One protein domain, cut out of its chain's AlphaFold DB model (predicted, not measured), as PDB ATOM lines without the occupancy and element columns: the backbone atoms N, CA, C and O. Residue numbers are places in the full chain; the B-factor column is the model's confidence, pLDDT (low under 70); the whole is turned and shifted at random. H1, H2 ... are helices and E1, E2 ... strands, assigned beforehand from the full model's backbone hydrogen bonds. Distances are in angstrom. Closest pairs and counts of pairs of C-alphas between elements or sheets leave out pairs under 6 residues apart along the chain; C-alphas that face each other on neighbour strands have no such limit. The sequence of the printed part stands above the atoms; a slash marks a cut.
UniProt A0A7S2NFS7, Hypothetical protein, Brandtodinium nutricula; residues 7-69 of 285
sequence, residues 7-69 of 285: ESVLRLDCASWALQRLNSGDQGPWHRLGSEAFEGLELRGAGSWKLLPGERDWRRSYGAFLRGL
ATOM      1  N   GLU A   7       0.237 -17.933 126.803       95.12
ATOM      2  CA  GLU A   7      -0.965 -17.403 127.467       95.12
ATOM      3  C   GLU A   7      -1.000 -15.870 127.474       95.12
ATOM      4  O   GLU A   7      -2.056 -15.267 127.291       95.12
ATOM      5  N   SER A   8       0.157 -15.222 127.631       96.19
ATOM      6  CA  SER A   8       0.253 -13.762 127.575       96.19
ATOM      7  C   SER A   8      -0.034 -13.242 126.169       96.19
ATOM      8  O   SER A   8      -0.798 -12.291 126.026       96.19
ATOM      9  N   VAL A   9       0.510 -13.888 125.129       95.81
ATOM     10  CA  VAL A   9       0.222 -13.528 123.729       95.81
ATOM     11  C   VAL A   9      -1.265 -13.715 123.415       95.81
ATOM     12  O   VAL A   9      -1.885 -12.816 122.856       95.81
ATOM     13  N   LEU A  10      -1.877 -14.817 123.865       96.00
ATOM     14  CA  LEU A  10      -3.318 -15.050 123.700       96.00
ATOM     15  C   LEU A  10      -4.170 -13.959 124.354       96.00
ATOM     16  O   LEU A  10      -5.127 -13.486 123.746       96.00
ATOM     17  N   ARG A  11      -3.831 -13.539 125.578       96.62
ATOM     18  CA  ARG A  11      -4.554 -12.457 126.266       96.62
ATOM     19  C   ARG A  11      -4.449 -11.132 125.510       96.62
ATOM     20  O   ARG A  11      -5.448 -10.426 125.413       96.62
ATOM     21  N   LEU A  12      -3.276 -10.814 124.959       96.50
ATOM     22  CA  LEU A  12      -3.072  -9.603 124.157       96.50
ATOM     23  C   LEU A  12      -3.873  -9.638 122.850       96.50
ATOM     24  O   LEU A  12      -4.500  -8.637 122.507       96.50
ATOM     25  N   ASP A  13      -3.915 -10.786 122.170       96.19
ATOM     26  CA  ASP A  13      -4.733 -10.967 120.966       96.19
ATOM     27  C   ASP A  13      -6.224 -10.750 121.252       96.19
ATOM     28  O   ASP A  13      -6.929 -10.146 120.449       96.19
ATOM     29  N   CYS A  14      -6.714 -11.235 122.398       96.38
ATOM     30  CA  CYS A  14      -8.106 -11.044 122.809       96.38
ATOM     31  C   CYS A  14      -8.417  -9.592 123.201       96.38
ATOM     32  O   CYS A  14      -9.564  -9.167 123.089       96.38
ATOM     33  N   ALA A  15      -7.422  -8.836 123.670       97.25
ATOM     34  CA  ALA A  15      -7.605  -7.457 124.110       97.25
ATOM     35  C   ALA A  15      -7.662  -6.452 122.946       97.25
ATOM     36  O   ALA A  15      -8.266  -5.390 123.092       97.25
ATOM     37  N   SER A  16      -7.025  -6.743 121.803       97.31
ATOM     38  CA  SER A  16      -6.982  -5.818 120.664       97.31
ATOM     39  C   SER A  16      -6.685  -6.512 119.337       97.31
ATOM     40  O   SER A  16      -5.676  -7.200 119.185       97.31
ATOM     41  N   TRP A  17      -7.494  -6.211 118.317       95.44
ATOM     42  CA  TRP A  17      -7.258  -6.669 116.943       95.44
ATOM     43  C   TRP A  17      -5.945  -6.140 116.346       95.44
ATOM     44  O   TRP A  17      -5.279  -6.830 115.574       95.44
ATOM     45  N   ALA A  18      -5.536  -4.921 116.716       96.19
ATOM     46  CA  ALA A  18      -4.260  -4.367 116.268       96.19
ATOM     47  C   ALA A  18      -3.076  -5.164 116.839       96.19
ATOM     48  O   ALA A  18      -2.133  -5.466 116.108       96.19
ATOM     49  N   LEU A  19      -3.157  -5.565 118.116       95.56
ATOM     50  CA  LEU A  19      -2.155  -6.432 118.740       95.56
ATOM     51  C   LEU A  19      -2.178  -7.833 118.136       95.56
ATOM     52  O   LEU A  19      -1.114  -8.365 117.851       95.56
ATOM     53  N   GLN A  20      -3.357  -8.393 117.860       95.19
ATOM     54  CA  GLN A  20      -3.471  -9.679 117.171       95.19
ATOM     55  C   GLN A  20      -2.727  -9.668 115.827       95.19
ATOM     56  O   GLN A  20      -1.939 -10.569 115.544       95.19
ATOM     57  N   ARG A  21      -2.922  -8.628 115.006       93.56
ATOM     58  CA  ARG A  21      -2.216  -8.493 113.720       93.56
ATOM     59  C   ARG A  21      -0.710  -8.345 113.883       93.56
ATOM     60  O   ARG A  21       0.030  -8.939 113.106       93.56
ATOM     61  N   LEU A  22      -0.265  -7.565 114.868       94.31
ATOM     62  CA  LEU A  22       1.155  -7.422 115.185       94.31
ATOM     63  C   LEU A  22       1.752  -8.768 115.628       94.31
ATOM     64  O   LEU A  22       2.826  -9.158 115.172       94.31
ATOM     65  N   ASN A  23       1.033  -9.498 116.482       94.69
ATOM     66  CA  ASN A  23       1.487 -10.753 117.067       94.69
ATOM     67  C   ASN A  23       1.577 -11.897 116.055       94.69
ATOM     68  O   ASN A  23       2.454 -12.752 116.194       94.69
ATOM     69  N   SER A  24       0.696 -11.903 115.050       92.69
ATOM     70  CA  SER A  24       0.680 -12.877 113.950       92.69
ATOM     71  C   SER A  24       1.619 -12.532 112.784       92.69
ATOM     72  O   SER A  24       1.632 -13.279 111.814       92.69
ATOM     73  N   GLY A  25       2.384 -11.433 112.831       89.94
ATOM     74  CA  GLY A  25       3.347 -11.082 111.775       89.94
ATOM     75  C   GLY A  25       4.623 -11.941 111.779       89.94
ATOM     76  O   GLY A  25       4.893 -12.656 112.741       89.94
ATOM     77  N   ASP A  26       5.456 -11.817 110.739       88.31
ATOM     78  CA  ASP A  26       6.669 -12.641 110.511       88.31
ATOM     79  C   ASP A  26       7.759 -12.536 111.576       88.31
ATOM     80  O   ASP A  26       8.647 -13.378 111.670       88.31
ATOM     81  N   GLN A  27       7.703 -11.511 112.414       88.94
ATOM     82  CA  GLN A  27       8.590 -11.354 113.569       88.94
ATOM     83  C   GLN A  27       7.791 -11.185 114.862       88.94
ATOM     84  O   GLN A  27       8.312 -10.743 115.886       88.94
ATOM     85  N   GLY A  28       6.502 -11.519 114.806       92.94
ATOM     86  CA  GLY A  28       5.596 -11.427 115.929       92.94
ATOM     87  C   GLY A  28       5.861 -12.523 116.966       92.94
ATOM     88  O   GLY A  28       6.464 -13.560 116.665       92.94
ATOM     89  N   PRO A  29       5.386 -12.322 118.207       94.94
ATOM     90  CA  PRO A  29       5.430 -13.323 119.259       94.94
ATOM     91  C   PRO A  29       4.997 -14.737 118.853       94.94
ATOM     92  O   PRO A  29       5.603 -15.682 119.342       94.94
ATOM     93  N   TRP A  30       4.015 -14.923 117.961       94.75
ATOM     94  CA  TRP A  30       3.605 -16.270 117.536       94.75
ATOM     95  C   TRP A  30       4.671 -17.001 116.724       94.75
ATOM     96  O   TRP A  30       4.924 -18.177 116.987       94.75
ATOM     97  N   HIS A  31       5.318 -16.310 115.780       92.50
ATOM     98  CA  HIS A  31       6.428 -16.884 115.023       92.50
ATOM     99  C   HIS A  31       7.554 -17.286 115.973       92.50
ATOM    100  O   HIS A  31       7.980 -18.436 115.963       92.50
ATOM    101  N   ARG A  32       7.965 -16.368 116.858       91.69
ATOM    102  CA  ARG A  32       9.027 -16.618 117.836       91.69
ATOM    103  C   ARG A  32       8.696 -17.779 118.768       91.69
ATOM    104  O   ARG A  32       9.529 -18.658 118.940       91.69
ATOM    105  N   LEU A  33       7.485 -17.801 119.330       92.31
ATOM    106  CA  LEU A  33       7.017 -18.889 120.187       92.31
ATOM    107  C   LEU A  33       7.059 -20.227 119.462       92.31
ATOM    108  O   LEU A  33       7.413 -21.217 120.086       92.31
ATOM    109  N   GLY A  34       6.688 -20.279 118.184       91.06
ATOM    110  CA  GLY A  34       6.765 -21.508 117.404       91.06
ATOM    111  C   GLY A  34       8.199 -21.914 117.086       91.06
ATOM    112  O   GLY A  34       8.558 -23.061 117.313       91.06
ATOM    113  N   SER A  35       9.042 -20.974 116.659       89.38
ATOM    114  CA  SER A  35      10.452 -21.246 116.356       89.38
ATOM    115  C   SER A  35      11.194 -21.720 117.594       89.38
ATOM    116  O   SER A  35      12.001 -22.633 117.519       89.38
ATOM    117  N   GLU A  36      10.864 -21.153 118.752       88.00
ATOM    118  CA  GLU A  36      11.339 -21.629 120.037       88.00
ATOM    119  C   GLU A  36      10.699 -22.976 120.403       88.00
ATOM    120  O   GLU A  36      11.413 -23.891 120.767       88.00
ATOM    121  N   ALA A  37       9.381 -23.155 120.342       87.94
ATOM    122  CA  ALA A  37       8.728 -24.380 120.818       87.94
ATOM    123  C   ALA A  37       9.000 -25.618 119.951       87.94
ATOM    124  O   ALA A  37       8.889 -26.735 120.456       87.94
ATOM    125  N   PHE A  38       9.302 -25.420 118.669       90.19
ATOM    126  CA  PHE A  38       9.373 -26.472 117.655       90.19
ATOM    127  C   PHE A  38      10.762 -26.619 117.027       90.19
ATOM    128  O   PHE A  38      10.921 -27.326 116.034       90.19
ATOM    129  N   GLU A  39      11.773 -25.966 117.597       88.06
ATOM    130  CA  GLU A  39      13.169 -26.177 117.223       88.06
ATOM    131  C   GLU A  39      13.533 -27.666 117.335       88.06
ATOM    132  O   GLU A  39      13.276 -28.305 118.355       88.06
ATOM    133  N   GLY A  40      14.111 -28.227 116.271       88.00
ATOM    134  CA  GLY A  40      14.465 -29.647 116.211       88.00
ATOM    135  C   GLY A  40      13.294 -30.607 115.972       88.00
ATOM    136  O   GLY A  40      13.505 -31.817 116.025       88.00
ATOM    137  N   LEU A  41      12.088 -30.097 115.697       91.44
ATOM    138  CA  LEU A  41      10.899 -30.896 115.397       91.44
ATOM    139  C   LEU A  41      10.401 -30.644 113.976       91.44
ATOM    140  O   LEU A  41      10.283 -29.504 113.521       91.44
ATOM    141  N   GLU A  42      10.011 -31.719 113.303       92.69
ATOM    142  CA  GLU A  42       9.328 -31.656 112.016       92.69
ATOM    143  C   GLU A  42       8.047 -32.478 112.049       92.69
ATOM    144  O   GLU A  42       8.025 -33.575 112.595       92.69
ATOM    145  N   LEU A  43       6.967 -31.963 111.466       92.69
ATOM    146  CA  LEU A  43       5.742 -32.734 111.291       92.69
ATOM    147  C   LEU A  43       5.822 -33.591 110.036       92.69
ATOM    148  O   LEU A  43       6.283 -33.140 108.983       92.69
ATOM    149  N   ARG A  44       5.274 -34.803 110.105       90.38
ATOM    150  CA  ARG A  44       5.180 -35.657 108.923       90.38
ATOM    151  C   ARG A  44       4.260 -35.008 107.884       90.38
ATOM    152  O   ARG A  44       3.163 -34.554 108.202       90.38
ATOM    153  N   GLY A  45       4.729 -34.905 106.643       87.12
ATOM    154  CA  GLY A  45       3.999 -34.286 105.526       87.12
ATOM    155  C   GLY A  45       3.922 -32.751 105.542       87.12
ATOM    156  O   GLY A  45       3.822 -32.155 104.474       87.12
ATOM    157  N   ALA A  46       4.011 -32.102 106.708       85.44
ATOM    158  CA  ALA A  46       4.037 -30.637 106.824       85.44
ATOM    159  C   ALA A  46       5.457 -30.051 106.962       85.44
ATOM    160  O   ALA A  46       5.650 -28.862 106.713       85.44
ATOM    161  N   GLY A  47       6.452 -30.874 107.305       86.12
ATOM    162  CA  GLY A  47       7.857 -30.484 107.427       86.12
ATOM    163  C   GLY A  47       8.178 -29.697 108.702       86.12
ATOM    164  O   GLY A  47       7.441 -29.721 109.690       86.12
ATOM    165  N   SER A  48       9.323 -29.010 108.685       83.50
ATOM    166  CA  SER A  48       9.781 -28.113 109.756       83.50
ATOM    167  C   SER A  48       8.833 -26.935 109.999       83.50
ATOM    168  O   SER A  48       8.150 -26.499 109.074       83.50
ATOM    169  N   TRP A  49       8.876 -26.347 111.200       83.81
ATOM    170  CA  TRP A  49       8.172 -25.101 111.522       83.81
ATOM    171  C   TRP A  49       8.575 -23.942 110.590       83.81
ATOM    172  O   TRP A  49       9.565 -23.244 110.813       83.81
ATOM    173  N   LYS A  50       7.801 -23.753 109.521       80.31
ATOM    174  CA  LYS A  50       7.901 -22.669 108.539       80.31
ATOM    175  C   LYS A  50       6.493 -22.374 108.029       80.31
ATOM    176  O   LYS A  50       5.692 -23.297 107.896       80.31
ATOM    177  N   LEU A  51       6.184 -21.113 107.727       70.75
ATOM    178  CA  LEU A  51       4.951 -20.809 106.999       70.75
ATOM    179  C   LEU A  51       5.027 -21.410 105.599       70.75
ATOM    180  O   LEU A  51       6.043 -21.280 104.910       70.75
ATOM    181  N   LEU A  52       3.926 -22.013 105.163       73.00
ATOM    182  CA  LEU A  52       3.759 -22.348 103.758       73.00
ATOM    183  C   LEU A  52       3.615 -21.055 102.934       73.00
ATOM    184  O   LEU A  52       3.073 -20.063 103.435       73.00
ATOM    185  N   PRO A  53       4.058 -21.036 101.663       67.19
ATOM    186  CA  PRO A  53       3.855 -19.888 100.787       67.19
ATOM    187  C   PRO A  53       2.382 -19.448 100.769       67.19
ATOM    188  O   PRO A  53       1.495 -20.220 100.416       67.19
ATOM    189  N   GLY A  54       2.119 -18.198 101.158       71.69
ATOM    190  CA  GLY A  54       0.768 -17.622 101.202       71.69
ATOM    191  C   GLY A  54       0.043 -17.746 102.547       71.69
ATOM    192  O   GLY A  54      -0.969 -17.069 102.743       71.69
ATOM    193  N   GLU A  55       0.561 -18.525 103.496       75.56
ATOM    194  CA  GLU A  55       0.071 -18.515 104.873       75.56
ATOM    195  C   GLU A  55       0.578 -17.245 105.579       75.56
ATOM    196  O   GLU A  55       1.730 -16.853 105.428       75.56
ATOM    197  N   ARG A  56      -0.309 -16.539 106.291       77.88
ATOM    198  CA  ARG A  56      -0.001 -15.244 106.940       77.88
ATOM    199  C   ARG A  56      -0.329 -15.222 108.431       77.88
ATOM    200  O   ARG A  56      -0.351 -14.152 109.030       77.88
ATOM    201  N   ASP A  57      -0.671 -16.372 109.011       87.81
ATOM    202  CA  ASP A  57      -1.159 -16.443 110.387       87.81
ATOM    203  C   ASP A  57      -0.391 -17.472 111.212       87.81
ATOM    204  O   ASP A  57      -0.827 -18.609 111.409       87.81
ATOM    205  N   TRP A  58       0.735 -17.021 111.767       90.69
ATOM    206  CA  TRP A  58       1.572 -17.816 112.661       90.69
ATOM    207  C   TRP A  58       0.812 -18.388 113.862       90.69
ATOM    208  O   TRP A  58       1.185 -19.450 114.359       90.69
ATOM    209  N   ARG A  59      -0.277 -17.757 114.325       93.12
ATOM    210  CA  ARG A  59      -1.106 -18.308 115.409       93.12
ATOM    211  C   ARG A  59      -1.810 -19.587 114.973       93.12
ATOM    212  O   ARG A  59      -1.844 -20.569 115.724       93.12
ATOM    213  N   ARG A  60      -2.400 -19.578 113.775       90.75
ATOM    214  CA  ARG A  60      -3.071 -20.752 113.210       90.75
ATOM    215  C   ARG A  60      -2.064 -21.867 112.967       90.75
ATOM    216  O   ARG A  60      -2.329 -22.992 113.401       90.75
ATOM    217  N   SER A  61      -0.923 -21.546 112.362       90.50
ATOM    218  CA  SER A  61       0.155 -22.509 112.130       90.50
ATOM    219  C   SER A  61       0.642 -23.089 113.456       90.50
ATOM    220  O   SER A  61       0.740 -24.304 113.578       90.50
ATOM    221  N   TYR A  62       0.821 -22.267 114.499       92.62
ATOM    222  CA  TYR A  62       1.275 -22.717 115.825       92.62
ATOM    223  C   TYR A  62       0.305 -23.736 116.414       92.62
ATOM    224  O   TYR A  62       0.701 -24.791 116.909       92.62
ATOM    225  N   GLY A  63      -0.993 -23.436 116.339       92.62
ATOM    226  CA  GLY A  63      -2.034 -24.346 116.799       92.62
ATOM    227  C   GLY A  63      -2.085 -25.648 115.999       92.62
ATOM    228  O   GLY A  63      -2.309 -26.702 116.591       92.62
ATOM    229  N   ALA A  64      -1.898 -25.588 114.679       91.81
ATOM    230  CA  ALA A  64      -1.851 -26.771 113.822       91.81
ATOM    231  C   ALA A  64      -0.627 -27.637 114.130       91.81
ATOM    232  O   ALA A  64      -0.781 -28.838 114.347       91.81
ATOM    233  N   PHE A  65       0.546 -27.016 114.253       92.69
ATOM    234  CA  PHE A  65       1.796 -27.701 114.548       92.69
ATOM    235  C   PHE A  65       1.736 -28.395 115.911       92.69
ATOM    236  O   PHE A  65       1.968 -29.594 116.016       92.69
ATOM    237  N   LEU A  66       1.271 -27.681 116.943       92.38
ATOM    238  CA  LEU A  66       1.087 -28.246 118.280       92.38
ATOM    239  C   LEU A  66       0.094 -29.419 118.308       92.38
ATOM    240  O   LEU A  66       0.274 -30.339 119.098       92.38
ATOM    241  N   ARG A  67      -0.969 -29.385 117.492       92.88
ATOM    242  CA  ARG A  67      -1.908 -30.514 117.390       92.88
ATOM    243  C   ARG A  67      -1.266 -31.715 116.708       92.88
ATOM    244  O   ARG A  67      -1.415 -32.814 117.225       92.88
ATOM    245  N   GLY A  68      -0.550 -31.495 115.604       93.44
ATOM    246  CA  GLY A  68       0.155 -32.561 114.893       93.44
ATOM    247  C   GLY A  68       1.217 -33.230 115.765       93.44
ATOM    248  O   GLY A  68       1.283 -34.446 115.823       93.44
ATOM    249  N   LEU A  69       1.981 -32.456 116.538       92.75
ATOM    250  CA  LEU A  69       3.017 -33.016 117.410       92.75
ATOM    251  C   LEU A  69       2.454 -33.871 118.557       92.75
ATOM    252  O   LEU A  69       3.175 -34.664 119.155       92.75
TER     253      LEU A  69
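What this domain is: This is residues 7 to 69 of the 285 residues of the protein "Hypothetical protein" of Brandtodinium nutricula (UniProt A0A7S2NFS7). A helical hairpin, H1 and H2, lies at one end; H3 and H4 lie side by side next to it, and the short strand E1 is at the far end. The printed part has 63 residues with H1, H2, H3, E1, H4 in order, mostly helix. It is compact, radius of gyration of the C-alphas 11.6 A, spanning 34 by 24 by 17 A.

Where its parts are: H1, residues 7 to 15, begins at C-alpha 7 (-0.965, -17.403, 127.467). H2 is residues 17 to 23, H3 29 to 37, E1 41 to 43. H4, residues 58 to 69, 16.0 A long, ends at C-alpha 69 (3.017, -33.016, 117.410).

How they stand to each other: H1 and H2 touch, closest C-alphas Asp 13 and Gln 20, 4.2 A, running opposite ways. H3 touches H4 at residues 58 to 62 alone, closest C-alphas His 31 and Trp 58, 5.5 A, at a shallow tilt of 24 degrees, the same way. E1 pairs with no named strand. In the four helices every O i to N i+4 pair is within hydrogen-bond range.

The domain as a whole: The C-alphas farthest apart, Ala 15 and Gly 45, are 34.6 A apart. E1 to H4 is a long link. The printed part has no cut; residue 53 is under pLDDT 70.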